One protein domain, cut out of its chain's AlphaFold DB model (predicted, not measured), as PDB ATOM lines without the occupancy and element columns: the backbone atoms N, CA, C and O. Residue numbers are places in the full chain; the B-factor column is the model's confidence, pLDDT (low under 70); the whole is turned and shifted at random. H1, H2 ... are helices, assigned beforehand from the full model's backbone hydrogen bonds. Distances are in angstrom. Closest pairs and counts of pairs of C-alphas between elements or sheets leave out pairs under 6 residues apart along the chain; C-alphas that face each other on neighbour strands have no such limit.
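This is residues 98 to 163 of the 164 residues of an uncharacterized protein of Syncephalastrum racemosum (UniProt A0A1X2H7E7). The model is an open, flat V: one arm is the long, straight helix H3, the other is the shorter helix H1 followed by the small helix H2, and the corner is the stretch of residues 123 to 128 that joins H2 to the first residues of H3. The space between H1 and H3 is empty, and the arms are joined through that stretch alone, with no packed core. The printed part has 66 residues with three named helices, in the order H1, H2, H3 along the chain, and no named strand; the class is all helix. The whole is extended, with a radius of gyration of the C-alphas of 18.6 A, and the C-alphas span 53 by 48 by 10 A along their three main axes.

H3, residues 129 to 161, is the longest helix and touches no helix. It is apart from H2, residues 116 to 122, which comes before it in the chain. H3 is also apart from H1, residues 100 to 113. H1 and H2 are close but not clearly touching, with 1 pair of C-alphas within 8 A: the closest C-alphas are those of Leu 111 and Arg 117, 6.7 A apart. The lines of H1 and H2 stand at a steep tilt of 50 degrees, and the two run the same way. Their centres are 16.3 A apart. In H1 and H3 every O i to N i+4 pair is within hydrogen-bond range, and in H2 2 of 3 are.

H3 has 33 residues and measures 47.7 A from its first to its last C-alpha, from C-alpha 129 at (-10.433, 78.018, 161.770) to C-alpha 161 at (35.017, 71.073, 174.355). H2 has 7 residues, Val 116 to Ala 122, and measures 9.9 A. H1 has 14 residues and measures 19.9 A, beginning with C-alpha 100 at (19.375, 71.735, 134.725).

The two C-alphas farthest apart are those of Tyr 126 and Gly 163, at 54.5 A. The C-alphas of the first and last printed residues, Thr 98 and Gly 163, are 49.6 A apart. Residues 133 to 163, of which 133 to 161 belong to H3, stand free. Residues 98 to 107, of which 100 to 107 belong to H1, stand free too. The link from H1 to H2, with 2 residues, is tight, and the link from H2 to H3, with 6 residues, is short. The printed part has no cut. The mean pLDDT of the printed part is 95.7, and no printed residue is under 70.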
ATOM      1  N   THR A  98      22.809  76.690 132.886       89.38
ATOM      2  CA  THR A  98      23.551  75.735 132.042       89.38
ATOM      3  C   THR A  98      23.476  74.282 132.527       89.38
ATOM      4  O   THR A  98      23.589  73.360 131.727       89.38
ATOM      5  N   ASN A  99      23.275  74.060 133.831       93.19
ATOM      6  CA  ASN A  99      23.076  72.743 134.431       93.19
ATOM      7  C   ASN A  99      21.674  72.637 135.054       93.19
ATOM      8  O   ASN A  99      21.421  73.120 136.164       93.19
ATOM      9  N   THR A 100      20.780  71.942 134.347       91.19
ATOM     10  CA  THR A 100      19.375  71.735 134.725       91.19
ATOM     11  C   THR A 100      19.215  71.005 136.062       91.19
ATOM     12  O   THR A 100      18.307  71.314 136.830       91.19
ATOM     13  N   MET A 101      20.108  70.065 136.389       93.69
ATOM     14  CA  MET A 101      20.040  69.282 137.630       93.69
ATOM     15  C   MET A 101      20.291  70.167 138.862       93.69
ATOM     16  O   MET A 101      19.507  70.165 139.813       93.69
ATOM     17  N   SER A 102      21.336  70.998 138.819       91.75
ATOM     18  CA  SER A 102      21.620  71.992 139.865       91.75
ATOM     19  C   SER A 102      20.488  73.019 140.002       91.75
ATOM     20  O   SER A 102      20.122  73.402 141.118       91.75
ATOM     21  N   ALA A 103      19.885  73.413 138.877       93.25
ATOM     22  CA  ALA A 103      18.678  74.233 138.832       93.25
ATOM     23  C   ALA A 103      17.507  73.580 139.596       93.25
ATOM     24  O   ALA A 103      16.948  74.206 140.501       93.25
ATOM     25  N   TYR A 104      17.186  72.309 139.324       94.00
ATOM     26  CA  TYR A 104      16.124  71.583 140.029       94.00
ATOM     27  C   TYR A 104      16.352  71.520 141.545       94.00
ATOM     28  O   TYR A 104      15.415  71.773 142.308       94.00
ATOM     29  N   TYR A 105      17.577  71.248 142.011       94.06
ATOM     30  CA  TYR A 105      17.882  71.249 143.448       94.06
ATOM     31  C   TYR A 105      17.706  72.634 144.086       94.06
ATOM     32  O   TYR A 105      17.104  72.743 145.161       94.06
ATOM     33  N   ARG A 106      18.156  73.703 143.414       93.38
ATOM     34  CA  ARG A 106      17.978  75.087 143.877       93.38
ATOM     35  C   ARG A 106      16.498  75.466 143.964       93.38
ATOM     36  O   ARG A 106      16.056  75.959 145.000       93.38
ATOM     37  N   LEU A 107      15.717  75.175 142.923       93.25
ATOM     38  CA  LEU A 107      14.270  75.403 142.893       93.25
ATOM     39  C   LEU A 107      13.549  74.620 144.004       93.25
ATOM     40  O   LEU A 107      12.702  75.161 144.716       93.25
ATOM     41  N   ASN A 108      13.926  73.359 144.218       94.38
ATOM     42  CA  ASN A 108      13.391  72.512 145.283       94.38
ATOM     43  C   ASN A 108      13.652  73.105 146.685       94.38
ATOM     44  O   ASN A 108      12.763  73.081 147.540       94.38
ATOM     45  N   ALA A 109      14.836  73.687 146.912       94.56
ATOM     46  CA  ALA A 109      15.165  74.393 148.150       94.56
ATOM     47  C   ALA A 109      14.345  75.686 148.323       94.56
ATOM     48  O   ALA A 109      13.785  75.905 149.397       94.56
ATOM     49  N   ILE A 110      14.195  76.496 147.268       94.00
ATOM     50  CA  ILE A 110      13.374  77.722 147.277       94.00
ATOM     51  C   ILE A 110      11.917  77.401 147.653       94.00
ATOM     52  O   ILE A 110      11.383  77.957 148.613       94.00
ATOM     53  N   LEU A 111      11.293  76.425 146.980       93.31
ATOM     54  CA  LEU A 111       9.907  76.008 147.246       93.31
ATOM     55  C   LEU A 111       9.703  75.400 148.647       93.31
ATOM     56  O   LEU A 111       8.586  75.418 149.173       93.31
ATOM     57  N   LYS A 112      10.762  74.849 149.254       93.44
ATOM     58  CA  LYS A 112      10.763  74.362 150.641       93.44
ATOM     59  C   LYS A 112      10.856  75.520 151.637       93.44
ATOM     60  O   LYS A 112      10.067  75.553 152.580       93.44
ATOM     61  N   ASN A 113      11.771  76.463 151.418       92.56
ATOM     62  CA  ASN A 113      11.980  77.625 152.287       92.56
ATOM     63  C   ASN A 113      10.744  78.537 152.309       92.56
ATOM     64  O   ASN A 113      10.281  78.923 153.382       92.56
ATOM     65  N   ASN A 114      10.139  78.762 151.142       93.06
ATOM     66  CA  ASN A 114       8.913  79.546 150.976       93.06
ATOM     67  C   ASN A 114       7.638  78.769 151.367       93.06
ATOM     68  O   ASN A 114       6.537  79.232 151.107       93.06
ATOM     69  N   ASN A 115       7.760  77.576 151.968       92.12
ATOM     70  CA  ASN A 115       6.667  76.720 152.461       92.12
ATOM     71  C   ASN A 115       5.561  76.333 151.449       92.12
ATOM     72  O   ASN A 115       4.615  75.643 151.835       92.12
ATOM     73  N   VAL A 116       5.704  76.652 150.158       92.19
ATOM     74  CA  VAL A 116       4.684  76.474 149.104       92.19
ATOM     75  C   VAL A 116       4.081  75.061 149.100       92.19
ATOM     76  O   VAL A 116       2.866  74.883 149.096       92.19
ATOM     77  N   ARG A 117       4.914  74.013 149.197       92.06
ATOM     78  CA  ARG A 117       4.444  72.607 149.227       92.06
ATOM     79  C   ARG A 117       3.733  72.186 150.521       92.06
ATOM     80  O   ARG A 117       3.135  71.108 150.567       92.06
ATOM     81  N   LYS A 118       3.865  72.960 151.598       93.00
ATOM     82  CA  LYS A 118       3.119  72.770 152.849       93.00
ATOM     83  C   LYS A 118       1.768  73.470 152.752       93.00
ATOM     84  O   LYS A 118       0.766  72.871 153.123       93.00
ATOM     85  N   GLU A 119       1.739  74.674 152.191       91.94
ATOM     86  CA  GLU A 119       0.517  75.447 151.943       91.94
ATOM     87  C   GLU A 119      -0.407  74.737 150.951       91.94
ATOM     88  O   GLU A 119      -1.553  74.475 151.290       91.94
ATOM     89  N   LEU A 120       0.105  74.273 149.804       93.75
ATOM     90  CA  LEU A 120      -0.671  73.473 148.840       93.75
ATOM     91  C   LEU A 120      -1.276  72.197 149.455       93.75
ATOM     92  O   LEU A 120      -2.344  71.751 149.042       93.75
ATOM     93  N   ARG A 121      -0.612  71.594 150.451       93.94
ATOM     94  CA  ARG A 121      -1.147  70.429 151.177       93.94
ATOM     95  C   ARG A 121      -2.176  70.813 152.238       93.94
ATOM     96  O   ARG A 121      -3.137  70.072 152.409       93.94
ATOM     97  N   ALA A 122      -1.995  71.942 152.919       92.44
ATOM     98  CA  ALA A 122      -2.960  72.461 153.884       92.44
ATOM     99  C   ALA A 122      -4.244  72.961 153.201       92.44
ATOM    100  O   ALA A 122      -5.331  72.715 153.706       92.44
ATOM    101  N   ASN A 123      -4.119  73.595 152.033       94.56
ATOM    102  CA  ASN A 123      -5.225  74.201 151.290       94.56
ATOM    103  C   ASN A 123      -6.006  73.200 150.420       94.56
ATOM    104  O   ASN A 123      -7.024  73.571 149.848       94.56
ATOM    105  N   ARG A 124      -5.557  71.938 150.309       95.62
ATOM    106  CA  ARG A 124      -6.252  70.890 149.534       95.62
ATOM    107  C   ARG A 124      -7.674  70.624 150.045       95.62
ATOM    108  O   ARG A 124      -8.541  70.256 149.263       95.62
ATOM    109  N   HIS A 125      -7.897  70.788 151.346       96.25
ATOM    110  CA  HIS A 125      -9.200  70.628 151.984       96.25
ATOM    111  C   HIS A 125      -9.424  71.774 152.971       96.25
ATOM    112  O   HIS A 125      -8.471  72.304 153.543       96.25
ATOM    113  N   TYR A 126     -10.681  72.127 153.220       96.62
ATOM    114  CA  TYR A 126     -11.020  73.161 154.191       96.62
ATOM    115  C   TYR A 126     -10.680  72.734 155.634       96.62
ATOM    116  O   TYR A 126     -11.240  71.776 156.168       96.62
ATOM    117  N   GLU A 127      -9.792  73.484 156.297       96.88
ATOM    118  CA  GLU A 127      -9.497  73.347 157.728       96.88
ATOM    119  C   GLU A 127     -10.333  74.363 158.530       96.88
ATOM    120  O   GLU A 127     -10.158  75.574 158.383       96.88
ATOM    121  N   LYS A 128     -11.215  73.889 159.428       98.06
ATOM    122  CA  LYS A 128     -11.990  74.767 160.328       98.06
ATOM    123  C   LYS A 128     -11.047  75.715 161.099       98.06
ATOM    124  O   LYS A 128     -10.033  75.255 161.635       98.06
ATOM    125  N   PRO A 129     -11.372  77.014 161.257       97.50
ATOM    126  CA  PRO A 129     -10.433  78.018 161.770       97.50
ATOM    127  C   PRO A 129      -9.947  77.743 163.202       97.50
ATOM    128  O   PRO A 129      -8.817  78.084 163.552       97.50
ATOM    129  N   THR A 130     -10.763  77.094 164.035       98.06
ATOM    130  CA  THR A 130     -10.382  76.652 165.388       98.06
ATOM    131  C   THR A 130      -9.310  75.557 165.358       98.06
ATOM    132  O   THR A 130      -8.341  75.621 166.118       98.06
ATOM    133  N   VAL A 131      -9.432  74.596 164.438       97.44
ATOM    134  CA  VAL A 131      -8.451  73.521 164.212       97.44
ATOM    135  C   VAL A 131      -7.141  74.113 163.689       97.44
ATOM    136  O   VAL A 131      -6.090  73.862 164.280       97.44
ATOM    137  N   ALA A 132      -7.214  75.010 162.700       96.25
ATOM    138  CA  ALA A 132      -6.051  75.714 162.157       96.25
ATOM    139  C   ALA A 132      -5.284  76.512 163.229       96.25
ATOM    140  O   ALA A 132      -4.050  76.470 163.280       96.25
ATOM    141  N   ARG A 133      -5.994  77.212 164.130       97.69
ATOM    142  CA  ARG A 133      -5.385  77.917 165.276       97.69
ATOM    143  C   ARG A 133      -4.695  76.940 166.236       97.69
ATOM    144  O   ARG A 133      -3.537  77.168 166.593       97.69
ATOM    145  N   ARG A 134      -5.354  75.832 166.606       98.06
ATOM    146  CA  ARG A 134      -4.782  74.791 167.484       98.06
ATOM    147  C   ARG A 134      -3.522  74.170 166.877       98.06
ATOM    148  O   ARG A 134      -2.500  74.085 167.557       98.06
ATOM    149  N   ARG A 135      -3.566  73.802 165.593       96.12
ATOM    150  CA  ARG A 135      -2.430  73.246 164.846       96.12
ATOM    151  C   ARG A 135      -1.250  74.220 164.805       96.12
ATOM    152  O   ARG A 135      -0.152  73.847 165.210       96.12
ATOM    153  N   LYS A 136      -1.476  75.480 164.404       96.00
ATOM    154  CA  LYS A 136      -0.432  76.526 164.375       96.00
ATOM    155  C   LYS A 136       0.220  76.741 165.749       96.00
ATOM    156  O   LYS A 136       1.432  76.936 165.810       96.00
ATOM    157  N   ASN A 137      -0.544  76.666 166.843       98.00
ATOM    158  CA  ASN A 137       0.003  76.775 168.200       98.00
ATOM    159  C   ASN A 137       0.910  75.582 168.563       98.00
ATOM    160  O   ASN A 137       2.033  75.772 169.021       98.00
ATOM    161  N   ILE A 138       0.466  74.349 168.286       97.62
ATOM    162  CA  ILE A 138       1.264  73.132 168.525       97.62
ATOM    163  C   ILE A 138       2.556  73.149 167.690       97.62
ATOM    164  O   ILE A 138       3.629  72.847 168.213       97.62
ATOM    165  N   GLU A 139       2.480  73.545 166.416       96.44
ATOM    166  CA  GLU A 139       3.653  73.695 165.544       96.44
ATOM    167  C   GLU A 139       4.640  74.749 166.075       96.44
ATOM    168  O   GLU A 139       5.844  74.485 166.133       96.44
ATOM    169  N   ARG A 140       4.146  75.917 166.519       97.75
ATOM    170  CA  ARG A 140       4.974  76.966 167.136       97.75
ATOM    171  C   ARG A 140       5.670  76.450 168.395       97.75
ATOM    172  O   ARG A 140       6.884  76.596 168.503       97.75
ATOM    173  N   ASN A 141       4.938  75.806 169.302       98.31
ATOM    174  CA  ASN A 141       5.496  75.307 170.560       98.31
ATOM    175  C   ASN A 141       6.549  74.217 170.323       98.31
ATOM    176  O   ASN A 141       7.610  74.263 170.940       98.31
ATOM    177  N   ARG A 142       6.328  73.304 169.366       98.06
ATOM    178  CA  ARG A 142       7.343  72.320 168.946       98.06
ATOM    179  C   ARG A 142       8.601  72.989 168.380       98.06
ATOM    180  O   ARG A 142       9.705  72.586 168.740       98.06
ATOM    181  N   LYS A 143       8.456  74.027 167.542       97.25
ATOM    182  CA  LYS A 143       9.595  74.786 166.989       97.25
ATOM    183  C   LYS A 143      10.390  75.508 168.083       97.25
ATOM    184  O   LYS A 143      11.615  75.426 168.088       97.25
ATOM    185  N   LEU A 144       9.705  76.187 169.007       98.06
ATOM    186  CA  LEU A 144      10.336  76.894 170.127       98.06
ATOM    187  C   LEU A 144      11.044  75.920 171.077       98.06
ATOM    188  O   LEU A 144      12.198  76.148 171.428       98.06
ATOM    189  N   PHE A 145      10.393  74.811 171.437       98.25
ATOM    190  CA  PHE A 145      10.988  73.767 172.271       98.25
ATOM    191  C   PHE A 145      12.254  73.185 171.633       98.25
ATOM    192  O   PHE A 145      13.300  73.164 172.277       98.25
ATOM    193  N   GLY A 146      12.192  72.801 170.352       98.25
ATOM    194  CA  GLY A 146      13.355  72.311 169.610       98.25
ATOM    195  C   GLY A 146      14.515  73.310 169.621       98.25
ATOM    196  O   GLY A 146      15.624  72.945 169.991       98.25
ATOM    197  N   ALA A 147      14.253  74.586 169.320       98.12
ATOM    198  CA  ALA A 147      15.277  75.632 169.343       98.12
ATOM    199  C   ALA A 147      15.905  75.835 170.738       98.12
ATOM    200  O   ALA A 147      17.122  75.982 170.850       98.12
ATOM    201  N   MET A 148      15.101  75.802 171.809       98.44
ATOM    202  CA  MET A 148      15.602  75.897 173.188       98.44
ATOM    203  C   MET A 148      16.465  74.691 173.576       98.44
ATOM    204  O   MET A 148      17.522  74.875 174.178       98.44
ATOM    205  N   VAL A 149      16.047  73.472 173.219       98.44
ATOM    206  CA  VAL A 149      16.825  72.249 173.471       98.44
ATOM    207  C   VAL A 149      18.136  72.279 172.686       98.44
ATOM    208  O   VAL A 149      19.191  72.114 173.291       98.44
ATOM    209  N   SER A 150      18.106  72.587 171.386       98.00
ATOM    210  CA  SER A 150      19.319  72.716 170.567       98.00
ATOM    211  C   SER A 150      20.288  73.762 171.122       98.00
ATOM    212  O   SER A 150      21.486  73.497 171.171       98.00
ATOM    213  N   LYS A 151      19.798  74.913 171.611       98.19
ATOM    214  CA  LYS A 151      20.645  75.936 172.252       98.19
ATOM    215  C   LYS A 151      21.309  75.419 173.535       98.19
ATOM    216  O   LYS A 151      22.493  75.671 173.740       98.19
ATOM    217  N   LYS A 152      20.577  74.685 174.383       98.44
ATOM    218  CA  LYS A 152      21.129  74.078 175.610       98.44
ATOM    219  C   LYS A 152      22.161  72.990 175.302       98.44
ATOM    220  O   LYS A 152      23.228  72.989 175.901       98.44
ATOM    221  N   VAL A 153      21.877  72.108 174.340       98.44
ATOM    222  CA  VAL A 153      22.813  71.057 173.906       98.44
ATOM    223  C   VAL A 153      24.083  71.668 173.311       98.44
ATOM    224  O   VAL A 153      25.176  71.265 173.693       98.44
ATOM    225  N   ALA A 154      23.962  72.685 172.452       98.00
ATOM    226  CA  ALA A 154      25.116  73.387 171.891       98.00
ATOM    227  C   ALA A 154      25.997  74.030 172.977       98.00
ATOM    228  O   ALA A 154      27.219  73.930 172.903       98.00
ATOM    229  N   LEU A 155      25.396  74.628 174.015       98.06
ATOM    230  CA  LEU A 155      26.138  75.164 175.160       98.06
ATOM    231  C   LEU A 155      26.897  74.062 175.919       98.06
ATOM    232  O   LEU A 155      28.086  74.220 176.176       98.06
ATOM    233  N   ILE A 156      26.248  72.932 176.219       97.75
ATOM    234  CA  ILE A 156      26.889  71.792 176.900       97.75
ATOM    235  C   ILE A 156      28.039  71.225 176.054       97.75
ATOM    236  O   ILE A 156      29.111  70.945 176.582       97.75
ATOM    237  N   MET A 157      27.865  71.111 174.732       98.12
ATOM    238  CA  MET A 157      28.937  70.685 173.823       98.12
ATOM    239  C   MET A 157      30.127  71.656 173.835       98.12
ATOM    240  O   MET A 157      31.270  71.207 173.852       98.12
ATOM    241  N   GLN A 158      29.878  72.969 173.880       97.62
ATOM    242  CA  GLN A 158      30.932  73.981 174.009       97.62
ATOM    243  C   GLN A 158      31.634  73.946 175.374       97.62
ATOM    244  O   GLN A 158      32.827  74.230 175.438       97.62
ATOM    245  N   MET A 159      30.925  73.628 176.461       98.12
ATOM    246  CA  MET A 159      31.533  73.452 177.788       98.12
ATOM    247  C   MET A 159      32.450  72.227 177.800       98.12
ATOM    248  O   MET A 159      33.644  72.376 178.056       98.12
ATOM    249  N   LYS A 160      31.938  71.080 177.336       97.25
ATOM    250  CA  LYS A 160      32.706  69.839 177.179       97.25
ATOM    251  C   LYS A 160      33.963  70.037 176.327       97.25
ATOM    252  O   LYS A 160      35.025  69.530 176.670       97.25
ATOM    253  N   GLN A 161      33.866  70.778 175.220       96.00
ATOM    254  CA  GLN A 161      35.017  71.073 174.355       96.00
ATOM    255  C   GLN A 161      36.082  71.942 175.050       96.00
ATOM    256  O   GLN A 161      37.255  71.857 174.699       96.00
ATOM    257  N   ARG A 162      35.693  72.761 176.036       96.06
ATOM    258  CA  ARG A 162      36.600  73.572 176.864       96.06
ATOM    259  C   ARG A 162      37.157  72.820 178.083       96.06
ATOM    260  O   ARG A 162      37.925  73.415 178.828       96.06
ATOM    261  N   GLY A 163      36.785  71.554 178.292       93.25
ATOM    262  CA  GLY A 163      37.217  70.765 179.451       93.25
ATOM    263  C   GLY A 163      36.436  71.039 180.745       93.25
ATOM    264  O   GLY A 163      36.956  70.747 181.817       93.25
TER     265      GLY A 163